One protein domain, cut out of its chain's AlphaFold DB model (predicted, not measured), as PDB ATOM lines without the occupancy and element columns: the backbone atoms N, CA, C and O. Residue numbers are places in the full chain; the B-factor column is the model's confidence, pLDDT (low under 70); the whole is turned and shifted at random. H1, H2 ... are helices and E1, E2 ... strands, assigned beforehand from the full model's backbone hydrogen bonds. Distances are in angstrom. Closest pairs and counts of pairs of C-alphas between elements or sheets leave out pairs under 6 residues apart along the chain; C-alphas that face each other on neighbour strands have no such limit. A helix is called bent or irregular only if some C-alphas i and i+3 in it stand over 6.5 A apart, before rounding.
ATOM      1  N   ALA A   2       1.302 144.461 -50.508       91.06
ATOM      2  CA  ALA A   2       1.360 143.530 -51.627       91.06
ATOM      3  C   ALA A   2       1.699 142.151 -51.062       91.06
ATOM      4  O   ALA A   2       2.656 142.025 -50.299       91.06
ATOM      5  N   HIS A   3       0.894 141.143 -51.381       92.31
ATOM      6  CA  HIS A   3       1.076 139.790 -50.867       92.31
ATOM      7  C   HIS A   3       1.218 138.822 -52.023       92.31
ATOM      8  O   HIS A   3       0.346 138.724 -52.879       92.31
ATOM      9  N   CYS A   4       2.315 138.083 -52.006       91.56
ATOM     10  CA  CYS A   4       2.495 136.930 -52.850       91.56
ATOM     11  C   CYS A   4       2.318 135.653 -52.021       91.56
ATOM     12  O   CYS A   4       3.106 135.370 -51.116       91.56
ATOM     13  N   SER A   5       1.294 134.866 -52.357       87.94
ATOM     14  CA  SER A   5       1.071 133.543 -51.778       87.94
ATOM     15  C   SER A   5       1.486 132.466 -52.770       87.94
ATOM     16  O   SER A   5       0.849 132.291 -53.805       87.94
ATOM     17  N   ARG A   6       2.563 131.749 -52.445       83.00
ATOM     18  CA  ARG A   6       3.151 130.651 -53.224       83.00
ATOM     19  C   ARG A   6       3.416 131.016 -54.684       83.00
ATOM     20  O   ARG A   6       3.337 130.150 -55.553       83.00
ATOM     21  N   CYS A   7       3.714 132.282 -54.973       77.19
ATOM     22  CA  CYS A   7       4.125 132.641 -56.321       77.19
ATOM     23  C   CYS A   7       5.535 132.101 -56.511       77.19
ATOM     24  O   CYS A   7       6.454 132.487 -55.795       77.19
ATOM     25  N   LEU A   8       5.687 131.205 -57.477       81.56
ATOM     26  CA  LEU A   8       6.971 130.683 -57.938       81.56
ATOM     27  C   LEU A   8       7.688 131.746 -58.790       81.56
ATOM     28  O   LEU A   8       8.113 131.481 -59.908       81.56
ATOM     29  N   ILE A   9       7.706 132.985 -58.295       87.69
ATOM     30  CA  ILE A   9       8.339 134.130 -58.942       87.69
ATOM     31  C   ILE A   9       9.792 134.147 -58.473       87.69
ATOM     32  O   ILE A   9      10.018 134.190 -57.261       87.69
ATOM     33  N   PRO A  10      10.766 134.151 -59.392       88.62
ATOM     34  CA  PRO A  10      12.165 134.273 -59.025       88.62
ATOM     35  C   PRO A  10      12.471 135.737 -58.679       88.62
ATOM     36  O   PRO A  10      12.850 136.544 -59.523       88.62
ATOM     37  N   TRP A  11      12.220 136.117 -57.425       92.56
ATOM     38  CA  TRP A  11      12.263 137.514 -56.969       92.56
ATOM     39  C   TRP A  11      13.643 138.171 -57.072       92.56
ATOM     40  O   TRP A  11      13.722 139.395 -57.164       92.56
ATOM     41  N   THR A  12      14.704 137.370 -57.030       92.25
ATOM     42  CA  THR A  12      16.115 137.780 -57.082       92.25
ATOM     43  C   THR A  12      16.703 137.735 -58.495       92.25
ATOM     44  O   THR A  12      17.760 138.320 -58.726       92.25
ATOM     45  N   GLU A  13      16.029 137.087 -59.450       89.88
ATOM     46  CA  GLU A  13      16.457 137.029 -60.850       89.88
ATOM     47  C   GLU A  13      16.087 138.306 -61.617       89.88
ATOM     48  O   GLU A  13      15.355 139.169 -61.123       89.88
ATOM     49  N   PHE A  14      16.597 138.422 -62.850       90.38
ATOM     50  CA  PHE A  14      16.363 139.565 -63.741       90.38
ATOM     51  C   PHE A  14      16.649 140.905 -63.049       90.38
ATOM     52  O   PHE A  14      15.850 141.834 -63.122       90.38
ATOM     53  N   ASP A  15      17.750 140.976 -62.302       86.94
ATOM     54  CA  ASP A  15      18.153 142.142 -61.508       86.94
ATOM     55  C   ASP A  15      17.096 142.618 -60.491       86.94
ATOM     56  O   ASP A  15      17.008 143.798 -60.149       86.94
ATOM     57  N   GLY A  16      16.255 141.701 -60.000       91.62
ATOM     58  CA  GLY A  16      15.212 142.021 -59.032       91.62
ATOM     59  C   GLY A  16      14.022 142.780 -59.618       91.62
ATOM     60  O   GLY A  16      13.268 143.402 -58.868       91.62
ATOM     61  N   LEU A  17      13.830 142.748 -60.943       92.44
ATOM     62  CA  LEU A  17      12.830 143.548 -61.664       92.44
ATOM     63  C   LEU A  17      11.418 143.461 -61.063       92.44
ATOM     64  O   LEU A  17      10.722 144.470 -60.945       92.44
ATOM     65  N   TYR A  18      10.997 142.269 -60.635       91.75
ATOM     66  CA  TYR A  18       9.682 142.071 -60.022       91.75
ATOM     67  C   TYR A  18       9.575 142.716 -58.637       91.75
ATOM     68  O   TYR A  18       8.547 143.309 -58.315       91.75
ATOM     69  N   LEU A  19      10.630 142.646 -57.818       93.62
ATOM     70  CA  LEU A  19      10.668 143.349 -56.533       93.62
ATOM     71  C   LEU A  19      10.703 144.860 -56.725       93.62
ATOM     72  O   LEU A  19      10.113 145.584 -55.925       93.62
ATOM     73  N   LEU A  20      11.371 145.349 -57.769       93.44
ATOM     74  CA  LEU A  20      11.414 146.774 -58.092       93.44
ATOM     75  C   LEU A  20      10.028 147.307 -58.450       93.44
ATOM     76  O   LEU A  20       9.649 148.389 -58.002       93.44
ATOM     77  N   GLU A  21       9.221 146.510 -59.146       90.81
ATOM     78  CA  GLU A  21       7.825 146.852 -59.400       90.81
ATOM     79  C   GLU A  21       6.983 146.846 -58.115       90.81
ATOM     80  O   GLU A  21       6.221 147.783 -57.868       90.81
ATOM     81  N   ILE A  22       7.181 145.860 -57.228       92.12
ATOM     82  CA  ILE A  22       6.574 145.871 -55.885       92.12
ATOM     83  C   ILE A  22       6.981 147.130 -55.111       92.12
ATOM     84  O   ILE A  22       6.148 147.772 -54.465       92.12
ATOM     85  N   HIS A  23       8.254 147.512 -55.181       91.75
ATOM     86  CA  HIS A  23       8.758 148.720 -54.551       91.75
ATOM     87  C   HIS A  23       8.076 149.970 -55.119       91.75
ATOM     88  O   HIS A  23       7.701 150.843 -54.335       91.75
ATOM     89  N   ARG A  24       7.892 150.066 -56.443       88.88
ATOM     90  CA  ARG A  24       7.224 151.199 -57.105       88.88
ATOM     91  C   ARG A  24       5.776 151.361 -56.634       88.88
ATOM     92  O   ARG A  24       5.383 152.466 -56.273       88.88
ATOM     93  N   ILE A  25       5.004 150.272 -56.575       86.25
ATOM     94  CA  ILE A  25       3.575 150.326 -56.212       86.25
ATOM     95  C   ILE A  25       3.327 150.497 -54.704       86.25
ATOM     96  O   ILE A  25       2.259 150.954 -54.290       86.25
ATOM     97  N   LEU A  26       4.283 150.107 -53.852       87.19
ATOM     98  CA  LEU A  26       4.150 150.248 -52.403       87.19
ATOM     99  C   LEU A  26       4.502 151.664 -51.941       87.19
ATOM    100  O   LEU A  26       5.588 152.188 -52.196       87.19
ATOM    101  N   ARG A  27       3.609 152.252 -51.143       85.00
ATOM    102  CA  ARG A  27       3.885 153.495 -50.411       85.00
ATOM    103  C   ARG A  27       4.978 153.294 -49.358       85.00
ATOM    104  O   ARG A  27       5.103 152.181 -48.836       85.00
ATOM    105  N   PRO A  28       5.718 154.351 -48.987       87.06
ATOM    106  CA  PRO A  28       6.547 154.343 -47.783       87.06
ATOM    107  C   PRO A  28       5.768 153.841 -46.558       87.06
ATOM    108  O   PRO A  28       4.610 154.205 -46.345       87.06
ATOM    109  N   GLY A  29       6.384 152.951 -45.781       88.06
ATOM    110  CA  GLY A  29       5.756 152.247 -44.658       88.06
ATOM    111  C   GLY A  29       4.918 151.027 -45.057       88.06
ATOM    112  O   GLY A  29       4.485 150.278 -44.179       88.06
ATOM    113  N   GLY A  30       4.669 150.818 -46.354       89.81
ATOM    114  CA  GLY A  30       3.903 149.700 -46.891       89.81
ATOM    115  C   GLY A  30       4.583 148.350 -46.686       89.81
ATOM    116  O   GLY A  30       5.803 148.253 -46.583       89.81
ATOM    117  N   PHE A  31       3.770 147.296 -46.660       94.06
ATOM    118  CA  PHE A  31       4.237 145.933 -46.422       94.06
ATOM    119  C   PHE A  31       4.242 145.104 -47.702       94.06
ATOM    120  O   PHE A  31       3.226 145.050 -48.408       94.06
ATOM    121  N   TRP A  32       5.357 144.424 -47.945       96.38
ATOM    122  CA  TRP A  32       5.437 143.285 -48.846       96.38
ATOM    123  C   TRP A  32       5.430 142.000 -48.021       96.38
ATOM    124  O   TRP A  32       6.136 141.890 -47.017       96.38
ATOM    125  N   VAL A  33       4.593 141.049 -48.418       96.31
ATOM    126  CA  VAL A  33       4.430 139.767 -47.736       96.31
ATOM    127  C   VAL A  33       4.737 138.662 -48.734       96.31
ATOM    128  O   VAL A  33       4.130 138.618 -49.807       96.31
ATOM    129  N   LEU A  34       5.636 137.754 -48.365       94.94
ATOM    130  CA  LEU A  34       5.908 136.531 -49.114       94.94
ATOM    131  C   LEU A  34       5.484 135.338 -48.269       94.94
ATOM    132  O   LEU A  34       5.870 135.221 -47.103       94.94
ATOM    133  N   SER A  35       4.675 134.459 -48.854       92.31
ATOM    134  CA  SER A  35       4.294 133.191 -48.239       92.31
ATOM    135  C   SER A  35       4.687 132.031 -49.145       92.31
ATOM    136  O   SER A  35       4.099 131.886 -50.210       92.31
ATOM    137  N   GLY A  36       5.641 131.191 -48.748       88.00
ATOM    138  CA  GLY A  36       6.209 130.139 -49.608       88.00
ATOM    139  C   GLY A  36       7.728 130.271 -49.779       88.00
ATOM    140  O   GLY A  36       8.339 131.001 -49.003       88.00
ATOM    141  N   PRO A  37       8.352 129.566 -50.742       87.88
ATOM    142  CA  PRO A  37       9.806 129.583 -50.899       87.88
ATOM    143  C   PRO A  37      10.337 131.011 -51.122       87.88
ATOM    144  O   PRO A  37       9.663 131.800 -51.788       87.88
ATOM    145  N   PRO A  38      11.507 131.363 -50.557       92.25
ATOM    146  CA  PRO A  38      12.381 130.521 -49.729       92.25
ATOM    147  C   PRO A  38      12.054 130.548 -48.217       92.25
ATOM    148  O   PRO A  38      12.847 130.116 -47.376       92.25
ATOM    149  N   ILE A  39      10.887 131.055 -47.813       93.19
ATOM    150  CA  ILE A  39      10.515 131.214 -46.398       93.19
ATOM    151  C   ILE A  39      10.237 129.864 -45.752       93.19
ATOM    152  O   ILE A  39       9.509 129.046 -46.299       93.19
ATOM    153  N   ASN A  40      10.789 129.641 -44.555       91.50
ATOM    154  CA  ASN A  40      10.729 128.358 -43.846       91.50
ATOM    155  C   ASN A  40      11.450 127.201 -44.563       91.50
ATOM    156  O   ASN A  40      11.093 126.030 -44.391       91.50
ATOM    157  N   TYR A  41      12.492 127.503 -45.343       90.31
ATOM    158  CA  TYR A  41      13.242 126.491 -46.089       90.31
ATOM    159  C   TYR A  41      13.708 125.306 -45.237       90.31
ATOM    160  O   TYR A  41      13.640 124.173 -45.697       90.31
ATOM    161  N   LYS A  42      14.085 125.526 -43.968       89.50
ATOM    162  CA  LYS A  42      14.533 124.466 -43.045       89.50
ATOM    163  C   LYS A  42      13.512 123.334 -42.882       89.50
ATOM    164  O   LYS A  42      13.907 122.180 -42.756       89.50
ATOM    165  N   ASN A  43      12.219 123.659 -42.927       88.50
ATOM    166  CA  ASN A  43      11.134 122.701 -42.710       88.50
ATOM    167  C   ASN A  43      10.406 122.300 -44.006       88.50
ATOM    168  O   ASN A  43       9.726 121.275 -44.027       88.50
ATOM    169  N   ARG A  44      10.515 123.093 -45.084       85.06
ATOM    170  CA  ARG A  44       9.699 122.936 -46.305       85.06
ATOM    171  C   ARG A  44      10.473 122.576 -47.577       85.06
ATOM    172  O   ARG A  44       9.826 122.210 -48.555       85.06
ATOM    173  N   TRP A  45      11.812 122.597 -47.565       77.50
ATOM    174  CA  TRP A  45      12.660 122.409 -48.759       77.50
ATOM    175  C   TRP A  45      12.302 121.187 -49.625       77.50
ATOM    176  O   TRP A  45      12.287 121.285 -50.852       77.50
ATOM    177  N   ARG A  46      11.935 120.055 -49.002       78.75
ATOM    178  CA  ARG A  46      11.564 118.811 -49.709       78.75
ATOM    179  C   ARG A  46      10.373 118.987 -50.651       78.75
ATOM    180  O   ARG A  46      10.321 118.341 -51.689       78.75
ATOM    181  N   GLY A  47       9.420 119.850 -50.296       79.19
ATOM    182  CA  GLY A  47       8.210 120.087 -51.087       79.19
ATOM    183  C   GLY A  47       8.435 120.928 -52.346       79.19
ATOM    184  O   GLY A  47       7.506 121.077 -53.133       79.19
ATOM    185  N   TRP A  48       9.636 121.482 -52.535       79.38
ATOM    186  CA  TRP A  48       9.962 122.377 -53.651       79.38
ATOM    187  C   TRP A  48      10.967 121.784 -54.638       79.38
ATOM    188  O   TRP A  48      11.366 122.474 -55.565       79.38
ATOM    189  N   ASN A  49      11.368 120.520 -54.456       82.06
ATOM    190  CA  ASN A  49      12.385 119.860 -55.281       82.06
ATOM    191  C   ASN A  49      13.721 120.637 -55.332       82.06
ATOM    192  O   ASN A  49      14.331 120.774 -56.386       82.06
ATOM    193  N   THR A  50      14.147 121.176 -54.182       84.50
ATOM    194  CA  THR A  50      15.392 121.958 -54.012       84.50
ATOM    195  C   THR A  50      16.175 121.453 -52.801       84.50
ATOM    196  O   THR A  50      15.663 120.625 -52.048       84.50
ATOM    197  N   THR A  51      17.387 121.951 -52.568       89.81
ATOM    198  CA  THR A  51      18.182 121.655 -51.364       89.81
ATOM    199  C   THR A  51      18.058 122.742 -50.287       89.81
ATOM    200  O   THR A  51      17.660 123.877 -50.550       89.81
ATOM    201  N   ILE A  52      18.421 122.408 -49.040       91.31
ATOM    202  CA  ILE A  52      18.476 123.388 -47.937       91.31
ATOM    203  C   ILE A  52      19.440 124.531 -48.271       91.31
ATOM    204  O   ILE A  52      19.121 125.686 -47.993       91.31
ATOM    205  N   ASP A  53      20.600 124.218 -48.851       92.94
ATOM    206  CA  ASP A  53      21.644 125.205 -49.131       92.94
ATOM    207  C   ASP A  53      21.243 126.167 -50.253       92.94
ATOM    208  O   ASP A  53      21.451 127.373 -50.118       92.94
ATOM    209  N   GLU A  54      20.587 125.673 -51.308       90.94
ATOM    210  CA  GLU A  54      20.030 126.518 -52.374       90.94
ATOM    211  C   GLU A  54      18.975 127.483 -51.831       90.94
ATOM    212  O   GLU A  54      19.048 128.683 -52.080       90.94
ATOM    213  N   GLN A  55      18.030 126.991 -51.028       91.69
ATOM    214  CA  GLN A  55      16.975 127.832 -50.458       91.69
ATOM    215  C   GLN A  55      17.508 128.823 -49.421       91.69
ATOM    216  O   GLN A  55      17.020 129.946 -49.309       91.69
ATOM    217  N   LYS A  56      18.528 128.425 -48.653       94.81
ATOM    218  CA  LYS A  56      19.226 129.331 -47.742       94.81
ATOM    219  C   LYS A  56      19.908 130.451 -48.520       94.81
ATOM    220  O   LYS A  56      19.805 131.602 -48.108       94.81
ATOM    221  N   LYS A  57      20.586 130.124 -49.623       94.56
ATOM    222  CA  LYS A  57      21.218 131.113 -50.496       94.56
ATOM    223  C   LYS A  57      20.185 132.073 -51.085       94.56
ATOM    224  O   LYS A  57      20.352 133.276 -50.923       94.56
ATOM    225  N   ASP A  58      19.098 131.555 -51.655       92.94
ATOM    226  CA  ASP A  58      18.020 132.380 -52.213       92.94
ATOM    227  C   ASP A  58      17.399 133.310 -51.155       92.94
ATOM    228  O   ASP A  58      17.188 134.496 -51.394       92.94
ATOM    229  N   PHE A  59      17.201 132.821 -49.924       94.38
ATOM    230  CA  PHE A  59      16.729 133.657 -48.819       94.38
ATOM    231  C   PHE A  59      17.701 134.795 -48.456       94.38
ATOM    232  O   PHE A  59      17.258 135.921 -48.210       94.38
ATOM    233  N   GLU A  60      19.009 134.530 -48.405       96.12
ATOM    234  CA  GLU A  60      20.010 135.565 -48.114       96.12
ATOM    235  C   GLU A  60      20.141 136.575 -49.264       96.12
ATOM    236  O   GLU A  60      20.205 137.781 -49.007       96.12
ATOM    237  N   ASP A  61      20.100 136.117 -50.517       95.44
ATOM    238  CA  ASP A  61      20.115 136.977 -51.704       95.44
ATOM    239  C   ASP A  61      18.870 137.878 -51.737       95.44
ATOM    240  O   ASP A  61      18.978 139.097 -51.913       95.44
ATOM    241  N   LEU A  62      17.694 137.315 -51.438       95.88
ATOM    242  CA  LEU A  62      16.438 138.051 -51.300       95.88
ATOM    243  C   LEU A  62      16.533 139.128 -50.213       95.88
ATOM    244  O   LEU A  62      16.167 140.284 -50.429       95.88
ATOM    245  N   LYS A  63      17.047 138.769 -49.032       96.12
ATOM    246  CA  LYS A  63      17.212 139.698 -47.909       96.12
ATOM    247  C   LYS A  63      18.194 140.821 -48.240       96.12
ATOM    248  O   LYS A  63      17.929 141.976 -47.892       96.12
ATOM    249  N   LYS A  64      19.305 140.505 -48.909       95.62
ATOM    250  CA  LYS A  64      20.304 141.482 -49.358       95.62
ATOM    251  C   LYS A  64      19.690 142.474 -50.344       95.62
ATOM    252  O   LYS A  64      19.811 143.681 -50.133       95.62
ATOM    253  N   LEU A  65      18.978 141.976 -51.356       95.38
ATOM    254  CA  LEU A  65      18.310 142.804 -52.357       95.38
ATOM    255  C   LEU A  65      17.253 143.717 -51.717       95.38
ATOM    256  O   LEU A  65      17.296 144.930 -51.895       95.38
ATOM    257  N   LEU A  66      16.372 143.182 -50.874       95.69
ATOM    258  CA  LEU A  66      15.369 143.984 -50.161       95.69
ATOM    259  C   LEU A  66      15.999 145.074 -49.286       95.69
ATOM    260  O   LEU A  66      15.525 146.208 -49.286       95.69
ATOM    261  N   THR A  67      17.089 144.756 -48.585       94.12
ATOM    262  CA  THR A  67      17.813 145.736 -47.761       94.12
ATOM    263  C   THR A  67      18.373 146.871 -48.623       94.12
ATOM    264  O   THR A  67      18.207 148.036 -48.269       94.12
ATOM    265  N   SER A  68      18.953 146.553 -49.789       93.06
ATOM    266  CA  SER A  68      19.430 147.561 -50.754       93.06
ATOM    267  C   SER A  68      18.306 148.429 -51.336       93.06
ATOM    268  O   SER A  68      18.539 149.558 -51.752       93.06
ATOM    269  N   MET A  69      17.069 147.929 -51.302       94.06
ATOM    270  CA  MET A  69      15.856 148.615 -51.748       94.06
ATOM    271  C   MET A  69      15.098 149.306 -50.605       94.06
ATOM    272  O   MET A  69      13.897 149.553 -50.716       94.06
ATOM    273  N   CYS A  70      15.768 149.590 -49.485       94.06
ATOM    274  CA  CYS A  70      15.173 150.246 -48.321       94.06
ATOM    275  C   CYS A  70      14.005 149.477 -47.684       94.06
ATOM    276  O   CYS A  70      13.113 150.084 -47.090       94.06
ATOM    277  N   PHE A  71      13.992 148.145 -47.756       95.62
ATOM    278  CA  PHE A  71      13.086 147.321 -46.956       95.62
ATOM    279  C   PHE A  71      13.761 146.818 -45.682       95.62
ATOM    280  O   PHE A  71      14.925 146.424 -45.672       95.62
ATOM    281  N   LYS A  72      12.977 146.736 -44.606       95.75
ATOM    282  CA  LYS A  72      13.365 146.093 -43.350       95.75
ATOM    283  C   LYS A  72      12.492 144.870 -43.108       95.75
ATOM    284  O   LYS A  72      11.273 144.947 -43.255       95.75
ATOM    285  N   LEU A  73      13.092 143.748 -42.703       96.75
ATOM    286  CA  LEU A  73      12.322 142.596 -42.230       96.75
ATOM    287  C   LEU A  73      11.545 143.010 -40.971       96.75
ATOM    288  O   LEU A  73      12.143 143.380 -39.963       96.75
ATOM    289  N   TYR A  74      10.219 142.985 -41.063       96.31
ATOM    290  CA  TYR A  74       9.313 143.403 -39.998       96.31
ATOM    291  C   TYR A  74       9.012 142.244 -39.051       96.31
ATOM    292  O   TYR A  74       9.138 142.377 -37.838       96.31
ATOM    293  N   ASN A  75       8.620 141.097 -39.607       96.25
ATOM    294  CA  ASN A  75       8.381 139.877 -38.847       96.25
ATOM    295  C   ASN A  75       8.458 138.656 -39.772       96.25
ATOM    296  O   ASN A  75       8.257 138.769 -40.981       96.25
ATOM    297  N   MET A  76       8.724 137.487 -39.203       95.31
ATOM    298  CA  MET A  76       8.717 136.217 -39.917       95.31
ATOM    299  C   MET A  76       8.187 135.127 -38.992       95.31
ATOM    300  O   MET A  76       8.673 134.965 -37.873       95.31
ATOM    301  N   LYS A  77       7.189 134.383 -39.462       93.31
ATOM    302  CA  LYS A  77       6.580 133.284 -38.721       93.31
ATOM    303  C   LYS A  77       6.121 132.203 -39.688       93.31
ATOM    304  O   LYS A  77       5.409 132.498 -40.648       93.31
ATOM    305  N   ASP A  78       6.486 130.960 -39.386       91.44
ATOM    306  CA  ASP A  78       6.172 129.795 -40.212       91.44
ATOM    307  C   ASP A  78       6.547 130.067 -41.679       91.44
ATOM    308  O   ASP A  78       7.647 130.540 -41.958       91.44
ATOM    309  N   ASP A  79       5.627 129.824 -42.610       90.69
ATOM    310  CA  ASP A  79       5.828 129.998 -44.048       90.69
ATOM    311  C   ASP A  79       5.679 131.463 -44.519       90.69
ATOM    312  O   ASP A  79       5.567 131.689 -45.720       90.69
ATOM    313  N   ILE A  80       5.619 132.453 -43.613       95.06
ATOM    314  CA  ILE A  80       5.316 133.859 -43.929       95.06
ATOM    315  C   ILE A  80       6.431 134.784 -43.449       95.06
ATOM    316  O   ILE A  80       6.786 134.803 -42.269       95.06
ATOM    317  N   ALA A  81       6.916 135.634 -44.349       96.50
ATOM    318  CA  ALA A  81       7.796 136.746 -44.022       96.50
ATOM    319  C   ALA A  81       7.180 138.069 -44.485       96.50
ATOM    320  O   ALA A  81       6.532 138.155 -45.532       96.50
ATOM    321  N   VAL A  82       7.354 139.094 -43.657       97.50
ATOM    322  CA  VAL A  82       6.803 140.432 -43.852       97.50
ATOM    323  C   VAL A  82       7.953 141.423 -43.844       97.50
ATOM    324  O   VAL A  82       8.685 141.515 -42.858       97.50
ATOM    325  N   TRP A  83       8.077 142.205 -44.910       97.56
ATOM    326  CA  TRP A  83       9.026 143.306 -45.016       97.56
ATOM    327  C   TRP A  83       8.280 144.622 -45.117       97.56
ATOM    328  O   TRP A  83       7.244 144.721 -45.775       97.56
ATOM    329  N   GLN A  84       8.824 145.642 -44.472       95.38
ATOM    330  CA  GLN A  84       8.285 146.986 -44.486       95.38
ATOM    331  C   GLN A  84       9.197 147.897 -45.300       95.38
ATOM    332  O   GLN A  84      10.397 147.967 -45.039       95.38
ATOM    333  N   LYS A  85       8.616 148.595 -46.278       93.31
ATOM    334  CA  LYS A  85       9.296 149.643 -47.038       93.31
ATOM    335  C   LYS A  85       9.586 150.815 -46.109       93.31
ATOM    336  O   LYS A  85       8.674 151.298 -45.436       93.31
ATOM    337  N   SER A  86      10.828 151.274 -46.072       90.19
ATOM    338  CA  SER A  86      11.247 152.339 -45.168       90.19
ATOM    339  C   SER A  86      10.524 153.649 -45.475       90.19
ATOM    340  O   SER A  86      10.309 154.007 -46.639       90.19
ATOM    341  N   THR A  87      10.152 154.358 -44.410       85.75
ATOM    342  CA  THR A  87       9.732 155.766 -44.445       85.75
ATOM    343  C   THR A  87      10.915 156.721 -44.309       85.75
ATOM    344  O   THR A  87      10.737 157.920 -44.486       85.75
ATOM    345  N   ASP A  88      12.094 156.199 -43.966       85.81
ATOM    346  CA  ASP A  88      13.319 156.975 -43.831       85.81
ATOM    347  C   ASP A  88      13.838 157.390 -45.211       85.81
ATOM    348  O   ASP A  88      14.163 156.546 -46.052       85.81
ATOM    349  N   ILE A  89      13.882 158.703 -45.431       82.94
ATOM    350  CA  ILE A  89      14.313 159.319 -46.684       82.94
ATOM    351  C   ILE A  89      15.823 159.143 -46.872       82.94
ATOM    352  O   ILE A  89      16.279 158.998 -48.008       82.94
ATOM    353  N   ASP A  90      16.593 159.081 -45.784       86.88
ATOM    354  CA  ASP A  90      18.052 159.007 -45.851       86.88
ATOM    355  C   ASP A  90      18.521 157.716 -46.521       86.88
ATOM    356  O   ASP A  90      19.485 157.737 -47.287       86.88
ATOM    357  N   CYS A  91      17.768 156.624 -46.357       89.25
ATOM    358  CA  CYS A  91      18.020 155.383 -47.086       89.25
ATOM    359  C   CYS A  91      18.000 155.589 -48.611       89.25
ATOM    360  O   CYS A  91      18.857 155.069 -49.323       89.25
ATOM    361  N   TYR A  92      17.060 156.388 -49.125       88.50
ATOM    362  CA  TYR A  92      16.953 156.659 -50.560       88.50
ATOM    363  C   TYR A  92      17.956 157.714 -51.037       88.50
ATOM    364  O   TYR A  92      18.384 157.664 -52.188       88.50
ATOM    365  N   ASN A  93      18.342 158.664 -50.179       85.81
ATOM    366  CA  ASN A  93      19.342 159.688 -50.504       85.81
ATOM    367  C   ASN A  93      20.749 159.099 -50.673       85.81
ATOM    368  O   ASN A  93      21.554 159.644 -51.423       85.81
ATOM    369  N   GLN A  94      21.038 157.979 -50.008       86.25
ATOM    370  CA  GLN A  94      22.298 157.247 -50.151       86.25
ATOM    371  C   GLN A  94      22.397 156.466 -51.475       86.25
ATOM    372  O   GLN A  94      23.480 155.991 -51.825       86.25
ATOM    373  N   LEU A  95      21.296 156.327 -52.224       86.00
ATOM    374  CA  LEU A  95      21.297 155.657 -53.522       86.00
ATOM    375  C   LEU A  95      21.936 156.554 -54.588       86.00
ATOM    376  O   LEU A  95      21.464 157.649 -54.887       86.00
ATOM    377  N   THR A  96      22.995 156.040 -55.202       79.94
ATOM    378  CA  THR A  96      23.751 156.673 -56.289       79.94
ATOM    379  C   THR A  96      23.533 155.914 -57.601       79.94
ATOM    380  O   THR A  96      22.939 154.836 -57.615       79.94
ATOM    381  N   LEU A  97      24.050 156.435 -58.720       77.75
ATOM    382  CA  LEU A  97      24.065 155.701 -59.998       77.75
ATOM    383  C   LEU A  97      24.907 154.412 -59.936       77.75
ATOM    384  O   LEU A  97      24.674 153.498 -60.717       77.75
ATOM    385  N   SER A  98      25.863 154.331 -59.006       82.94
ATOM    386  CA  SER A  98      26.673 153.134 -58.744       82.94
ATOM    387  C   SER A  98      26.042 152.159 -57.747       82.94
ATOM    388  O   SER A  98      26.576 151.071 -57.538       82.94
ATOM    389  N   SER A  99      24.939 152.537 -57.094       86.62
ATOM    390  CA  SER A  99      24.214 151.637 -56.198       86.62
ATOM    391  C   SER A  99      23.536 150.523 -56.995       86.62
ATOM    392  O   SER A  99      23.161 150.710 -58.150       86.62
ATOM    393  N   TYR A 100      23.350 149.366 -56.362       87.38
ATOM    394  CA  TYR A 100      22.614 148.251 -56.945       87.38
ATOM    395  C   TYR A 100      21.438 147.868 -56.035       87.38
ATOM    396  O   TYR A 100      21.694 147.383 -54.928       87.38
ATOM    397  N   PRO A 101      20.179 148.052 -56.480       91.75
ATOM    398  CA  PRO A 101      19.764 148.714 -57.728       91.75
ATOM    399  C   PRO A 101      20.005 150.247 -57.723       91.75
ATOM    400  O   PRO A 101      19.985 150.861 -56.653       91.75
ATOM    401  N   PRO A 102      20.214 150.891 -58.890       91.50
ATOM    402  CA  PRO A 102      20.440 152.336 -58.974       91.50
ATOM    403  C   PRO A 102      19.144 153.126 -58.759       91.50
ATOM    404  O   PRO A 102      18.040 152.605 -58.937       91.50
ATOM    405  N   LYS A 103      19.255 154.416 -58.428       90.00
ATOM    406  CA  LYS A 103      18.101 155.329 -58.400       90.00
ATOM    407  C   LYS A 103      17.617 155.617 -59.828       90.00
ATOM    408  O   LYS A 103      18.432 155.856 -60.716       90.00
ATOM    409  N   CYS A 104      16.304 155.596 -60.050       89.31
ATOM    410  CA  CYS A 104      15.732 155.978 -61.340       89.31
ATOM    411  C   CYS A 104      15.964 157.462 -61.642       89.31
ATOM    412  O   CYS A 104      15.930 158.292 -60.735       89.31
ATOM    413  N   ASP A 105      16.116 157.780 -62.925       87.12
ATOM    414  CA  ASP A 105      15.987 159.150 -63.413       87.12
ATOM    415  C   ASP A 105      14.519 159.629 -63.414       87.12
ATOM    416  O   ASP A 105      13.571 158.833 -63.321       87.12
ATOM    417  N   ASP A 106      14.354 160.939 -63.595       82.81
ATOM    418  CA  ASP A 106      13.057 161.620 -63.665       82.81
ATOM    419  C   ASP A 106      12.479 161.654 -65.097       82.81
ATOM    420  O   ASP A 106      11.546 162.400 -65.382       82.81
ATOM    421  N   SER A 107      13.018 160.851 -66.028       83.50
ATOM    422  CA  SER A 107      12.598 160.866 -67.442       83.50
ATOM    423  C   SER A 107      11.198 160.291 -67.680       83.50
ATOM    424  O   SER A 107      10.628 160.463 -68.758       83.50
ATOM    425  N   ARG A 108      10.645 159.571 -66.695       82.38
ATOM    426  CA  ARG A 108       9.338 158.912 -66.777       82.38
ATOM    427  C   ARG A 108       8.554 159.117 -65.499       82.38
ATOM    428  O   ARG A 108       9.093 158.943 -64.407       82.38
ATOM    429  N   ASP A 109       7.265 159.379 -65.667       83.00
ATOM    430  CA  ASP A 109       6.303 159.412 -64.575       83.00
ATOM    431  C   ASP A 109       6.227 158.035 -63.876       83.00
ATOM    432  O   ASP A 109       5.896 157.034 -64.525       83.00
ATOM    433  N   PRO A 110       6.512 157.963 -62.561       83.38
ATOM    434  CA  PRO A 110       6.367 156.757 -61.757       83.38
ATOM    435  C   PRO A 110       4.991 156.108 -61.780       83.38
ATOM    436  O   PRO A 110       4.917 154.911 -61.527       83.38
ATOM    437  N   ASP A 111       3.917 156.860 -62.022       81.88
ATOM    438  CA  ASP A 111       2.544 156.347 -62.010       81.88
ATOM    439  C   ASP A 111       2.082 155.820 -63.375       81.88
ATOM    440  O   ASP A 111       1.025 155.187 -63.474       81.88
ATOM    441  N   SER A 112       2.890 156.016 -64.418       83.19
ATOM    442  CA  SER A 112       2.644 155.454 -65.743       83.19
ATOM    443  C   SER A 112       2.870 153.939 -65.729       83.19
ATOM    444  O   SER A 112       3.937 153.460 -65.348       83.19
ATOM    445  N   ALA A 113       1.859 153.168 -66.144       80.81
ATOM    446  CA  ALA A 113       1.884 151.705 -66.020       80.81
ATOM    447  C   ALA A 113       1.431 150.929 -67.270       80.81
ATOM    448  O   ALA A 113       1.754 149.749 -67.389       80.81
ATOM    449  N   TRP A 114       0.708 151.545 -68.212       87.06
ATOM    450  CA  TRP A 114       0.243 150.851 -69.420       87.06
ATOM    451  C   TRP A 114       1.282 150.931 -70.540       87.06
ATOM    452  O   TRP A 114       1.730 152.020 -70.884       87.06
ATOM    453  N   TYR A 115       1.698 149.782 -71.083       86.00
ATOM    454  CA  TYR A 115       2.790 149.673 -72.065       86.00
ATOM    455  C   TYR A 115       4.107 150.361 -71.667       86.00
ATOM    456  O   TYR A 115       4.931 150.696 -72.518       86.00
ATOM    457  N   ILE A 116       4.349 150.517 -70.364       86.38
ATOM    458  CA  ILE A 116       5.604 151.052 -69.840       86.38
ATOM    459  C   ILE A 116       6.541 149.889 -69.503       86.38
ATOM    460  O   ILE A 116       6.199 149.057 -68.660       86.38
ATOM    461  N   PRO A 117       7.734 149.807 -70.123       87.56
ATOM    462  CA  PRO A 117       8.731 148.818 -69.742       87.56
ATOM    463  C   PRO A 117       9.135 148.985 -68.276       87.56
ATOM    464  O   PRO A 117       9.452 150.100 -67.845       87.56
ATOM    465  N   LEU A 118       9.176 147.870 -67.545       87.19
ATOM    466  CA  LEU A 118       9.749 147.828 -66.202       87.19
ATOM    467  C   LEU A 118      11.210 148.288 -66.259       87.19
ATOM    468  O   LEU A 118      11.940 147.950 -67.195       87.19
ATOM    469  N   ARG A 119      11.634 149.066 -65.261       87.50
ATOM    470  CA  ARG A 119      13.001 149.588 -65.172       87.50
ATOM    471  C   ARG A 119      13.742 148.921 -64.012       87.50
ATOM    472  O   ARG A 119      13.176 148.860 -62.920       87.50
ATOM    473  N   PRO A 120      15.000 148.486 -64.199       90.56
ATOM    474  CA  PRO A 120      15.819 147.919 -63.133       90.56
ATOM    475  C   PRO A 120      16.398 149.030 -62.227       90.56
ATOM    476  O   PRO A 120      17.607 149.143 -62.053       90.56
ATOM    477  N   CYS A 121      15.547 149.918 -61.702       91.06
ATOM    478  CA  CYS A 121      15.945 151.040 -60.852       91.06
ATOM    479  C   CYS A 121      14.905 151.330 -59.761       91.06
ATOM    480  O   CYS A 121      13.715 151.048 -59.904       91.06
ATOM    481  N   ILE A 122      15.354 151.928 -58.660       91.38
ATOM    482  CA  ILE A 122      14.517 152.314 -57.526       91.38
ATOM    483  C   ILE A 122      13.917 153.694 -57.783       91.38
ATOM    484  O   ILE A 122      14.627 154.697 -57.884       91.38
ATOM    485  N   THR A 123      12.588 153.768 -57.822       87.19
ATOM    486  CA  THR A 123      11.880 155.051 -57.768       87.19
ATOM    487  C   THR A 123      11.804 155.542 -56.326       87.19
ATOM    488  O   THR A 123      11.081 154.970 -55.506       87.19
ATOM    489  N   ALA A 124      12.565 156.589 -56.010       83.75
ATOM    490  CA  ALA A 124      12.535 157.205 -54.689       83.75
ATOM    491  C   ALA A 124      11.178 157.899 -54.443       83.75
ATOM    492  O   ALA A 124      10.634 158.512 -55.364       83.75
ATOM    493  N   PRO A 125      10.615 157.827 -53.224       77.38
ATOM    494  CA  PRO A 125       9.401 158.564 -52.883       77.38
ATOM    495  C   PRO A 125       9.586 160.078 -53.070       77.38
ATOM    496  O   PRO A 125      10.618 160.629 -52.690       77.38
ATOM    497  N   ASN A 126       8.578 160.758 -53.621       71.38
ATOM    498  CA  ASN A 126       8.614 162.210 -53.798       71.38
ATOM    499  C   ASN A 126       8.539 162.925 -52.433       71.38
ATOM    500  O   ASN A 126       7.612 162.705 -51.652       71.38
ATOM    501  N   GLN A 127       9.514 163.795 -52.155       62.31
ATOM    502  CA  GLN A 127       9.626 164.545 -50.898       62.31
ATOM    503  C   GLN A 127       8.565 165.653 -50.760       62.31
ATOM    504  O   GLN A 127       8.198 166.021 -49.646       62.31
ATOM    505  N   ASN A 128       8.037 166.160 -51.879       56.09
ATOM    506  CA  ASN A 128       7.056 167.250 -51.895       56.09
ATOM    507  C   ASN A 128       5.623 166.775 -51.613       56.09
ATOM    508  O   ASN A 128       4.754 167.588 -51.307       56.09
ATOM    509  N   THR A 129       5.370 165.467 -51.668       60.16
ATOM    510  CA  THR A 129       4.076 164.866 -51.323       60.16
ATOM    511  C   THR A 129       4.086 164.393 -49.878       60.16
ATOM    512  O   THR A 129       4.307 163.211 -49.597       60.16
ATOM    513  N   LYS A 130       3.869 165.331 -48.950       53.31
ATOM    514  CA  LYS A 130       3.897 165.085 -47.497       53.31
ATOM    515  C   LYS A 130       2.951 163.955 -47.060       53.31
ATOM    516  O   LYS A 130       3.199 163.349 -46.020       53.31
ATOM    517  N   ILE A 131       1.911 163.635 -47.844       53.59
ATOM    518  CA  ILE A 131       0.843 162.705 -47.442       53.59
ATOM    519  C   ILE A 131       0.997 161.260 -47.968       53.59
ATOM    520  O   ILE A 131       0.253 160.375 -47.545       53.59
ATOM    521  N   LEU A 132       2.007 160.935 -48.791       55.00
ATOM    522  CA  LEU A 132       2.206 159.542 -49.250       55.00
ATOM    523  C   LEU A 132       2.645 158.568 -48.139       55.00
ATOM    524  O   LEU A 132       2.659 157.354 -48.369       55.00
ATOM    525  N   SER A 133       2.969 159.066 -46.941       61.28
ATOM    526  CA  SER A 133       3.172 158.229 -45.759       61.28
ATOM    527  C   SER A 133       1.848 157.616 -45.284       61.28
ATOM    528  O   SER A 133       0.804 158.267 -45.234       61.28
ATOM    529  N   LEU A 134       1.881 156.350 -44.865       62.25
ATOM    530  CA  LEU A 134       0.707 155.677 -44.293       62.25
ATOM    531  C   LEU A 134       0.147 156.375 -43.044       62.25
ATOM    532  O   LEU A 134      -1.033 156.217 -42.747       62.25
ATOM    533  N   THR A 135       0.971 157.121 -42.305       63.31
ATOM    534  CA  THR A 135       0.573 157.790 -41.054       63.31
ATOM    535  C   THR A 135      -0.235 159.067 -41.271       63.31
ATOM    536  O   THR A 135      -0.966 159.472 -40.373       63.31
ATOM    537  N   SER A 136      -0.117 159.692 -42.442       69.00
ATOM    538  CA  SER A 136      -0.811 160.931 -42.817       69.00
ATOM    539  C   SER A 136      -2.106 160.692 -43.591       69.00
ATOM    540  O   SER A 136      -2.858 161.631 -43.819       69.00
ATOM    541  N   THR A 137      -2.367 159.455 -44.022       74.62
ATOM    542  CA  THR A 137      -3.588 159.120 -44.762       74.62
ATOM    543  C   THR A 137      -4.753 158.911 -43.784       74.62
ATOM    544  O   THR A 137      -4.583 158.174 -42.805       74.62
TER     545      THR A 137
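This is residues 2 to 137 of the 391 residues of an uncharacterized protein of Vanilla planifolia (UniProt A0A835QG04). A small four-stranded sheet has two helices, H1 and the long H3, set together to one side of it, with H3 running lengthwise through the domain. H2 is at one end of the long axis; at the other are H4 and parts of a long winding tail, residues 94 to 137, with no named element. The printed part has 136 residues, 64 of them, under half, in named elements, which follow as E1 H1 E2 H2 H3 E3 E4 H4; the class is mixed, helices and strands. The mixed sheet has the order E1, E2, E4, E3. The whole is compact, with a radius of gyration of the C-alphas of 15.6 A, yet elongated, spanning 48 by 30 by 29 A.

Begin at the sheet, where E1, residues 2 to 5, and E2, residues 31 to 35, are parallel at 3 degrees, with N 4 and O 33 within hydrogen-bond range at 2.9 A. E2 is antiparallel to E4, residues 80 to 85, at 160 degrees; look at N 32 and O 83, 2.9 A apart. E4 and E3, residues 71 to 77, form an antiparallel hairpin at 159 degrees, with N 82 and O 75 at 2.8 A. H1, residues 14 to 25, only grazes the sheet with residues 19 to 25, and E1, H1, E2 form a strand-helix-strand unit, two parallel neighbour strands with a helix between, with a right-handed crossover. H3, residues 52 to 68, only grazes the sheet with residues 63 to 67. H1 and H3 are close but not clearly touching; their closest C-alphas, those of Gly 16 and Leu 65, are 7.4 A apart. H2, residues 41 to 48, touches H3 with residues 52 to 56 of H3 alone, the closest C-alphas being those of Tyr 41 and Gln 55, 5.9 A apart. Their steep tilt of 69.7 degrees, opposite ways, is only just short of about perpendicular. E2, H2 H3, E3 form a split unit with E4 between its strands, also right-handed. H4, residues 89 to 93, is apart from H3 and not on the sheet. In H3 and H4 every O i to N i+4 pair is within hydrogen-bond range; H1 has 6 of 8, and H2 1 of 4, beside 3 of 5 O i to N i+3 pairs.

Find C-alpha 2 at (1.360, 143.530, -51.627), where E1 begins. H3 runs 24.4 A from C-alpha 52 at (18.476, 123.388, -47.937) to C-alpha 68. E3 spans 17.5 A, E4 16.6 A and E2 12.9 A. H1, 18.3 A long, is irregular, C-alphas 15 and 18 being 8.6 A apart; H2 is irregular too, with C-alphas 43 and 46 8.0 A apart. H4 ends at C-alpha 93, (19.342, 159.688, -50.504).

The two C-alphas farthest apart are those of Arg 46 and Asn 128, 48.7 A. The printed part has no cut, and no link between named elements is long. Look for pLDDT under 70 at residues 127 to 136.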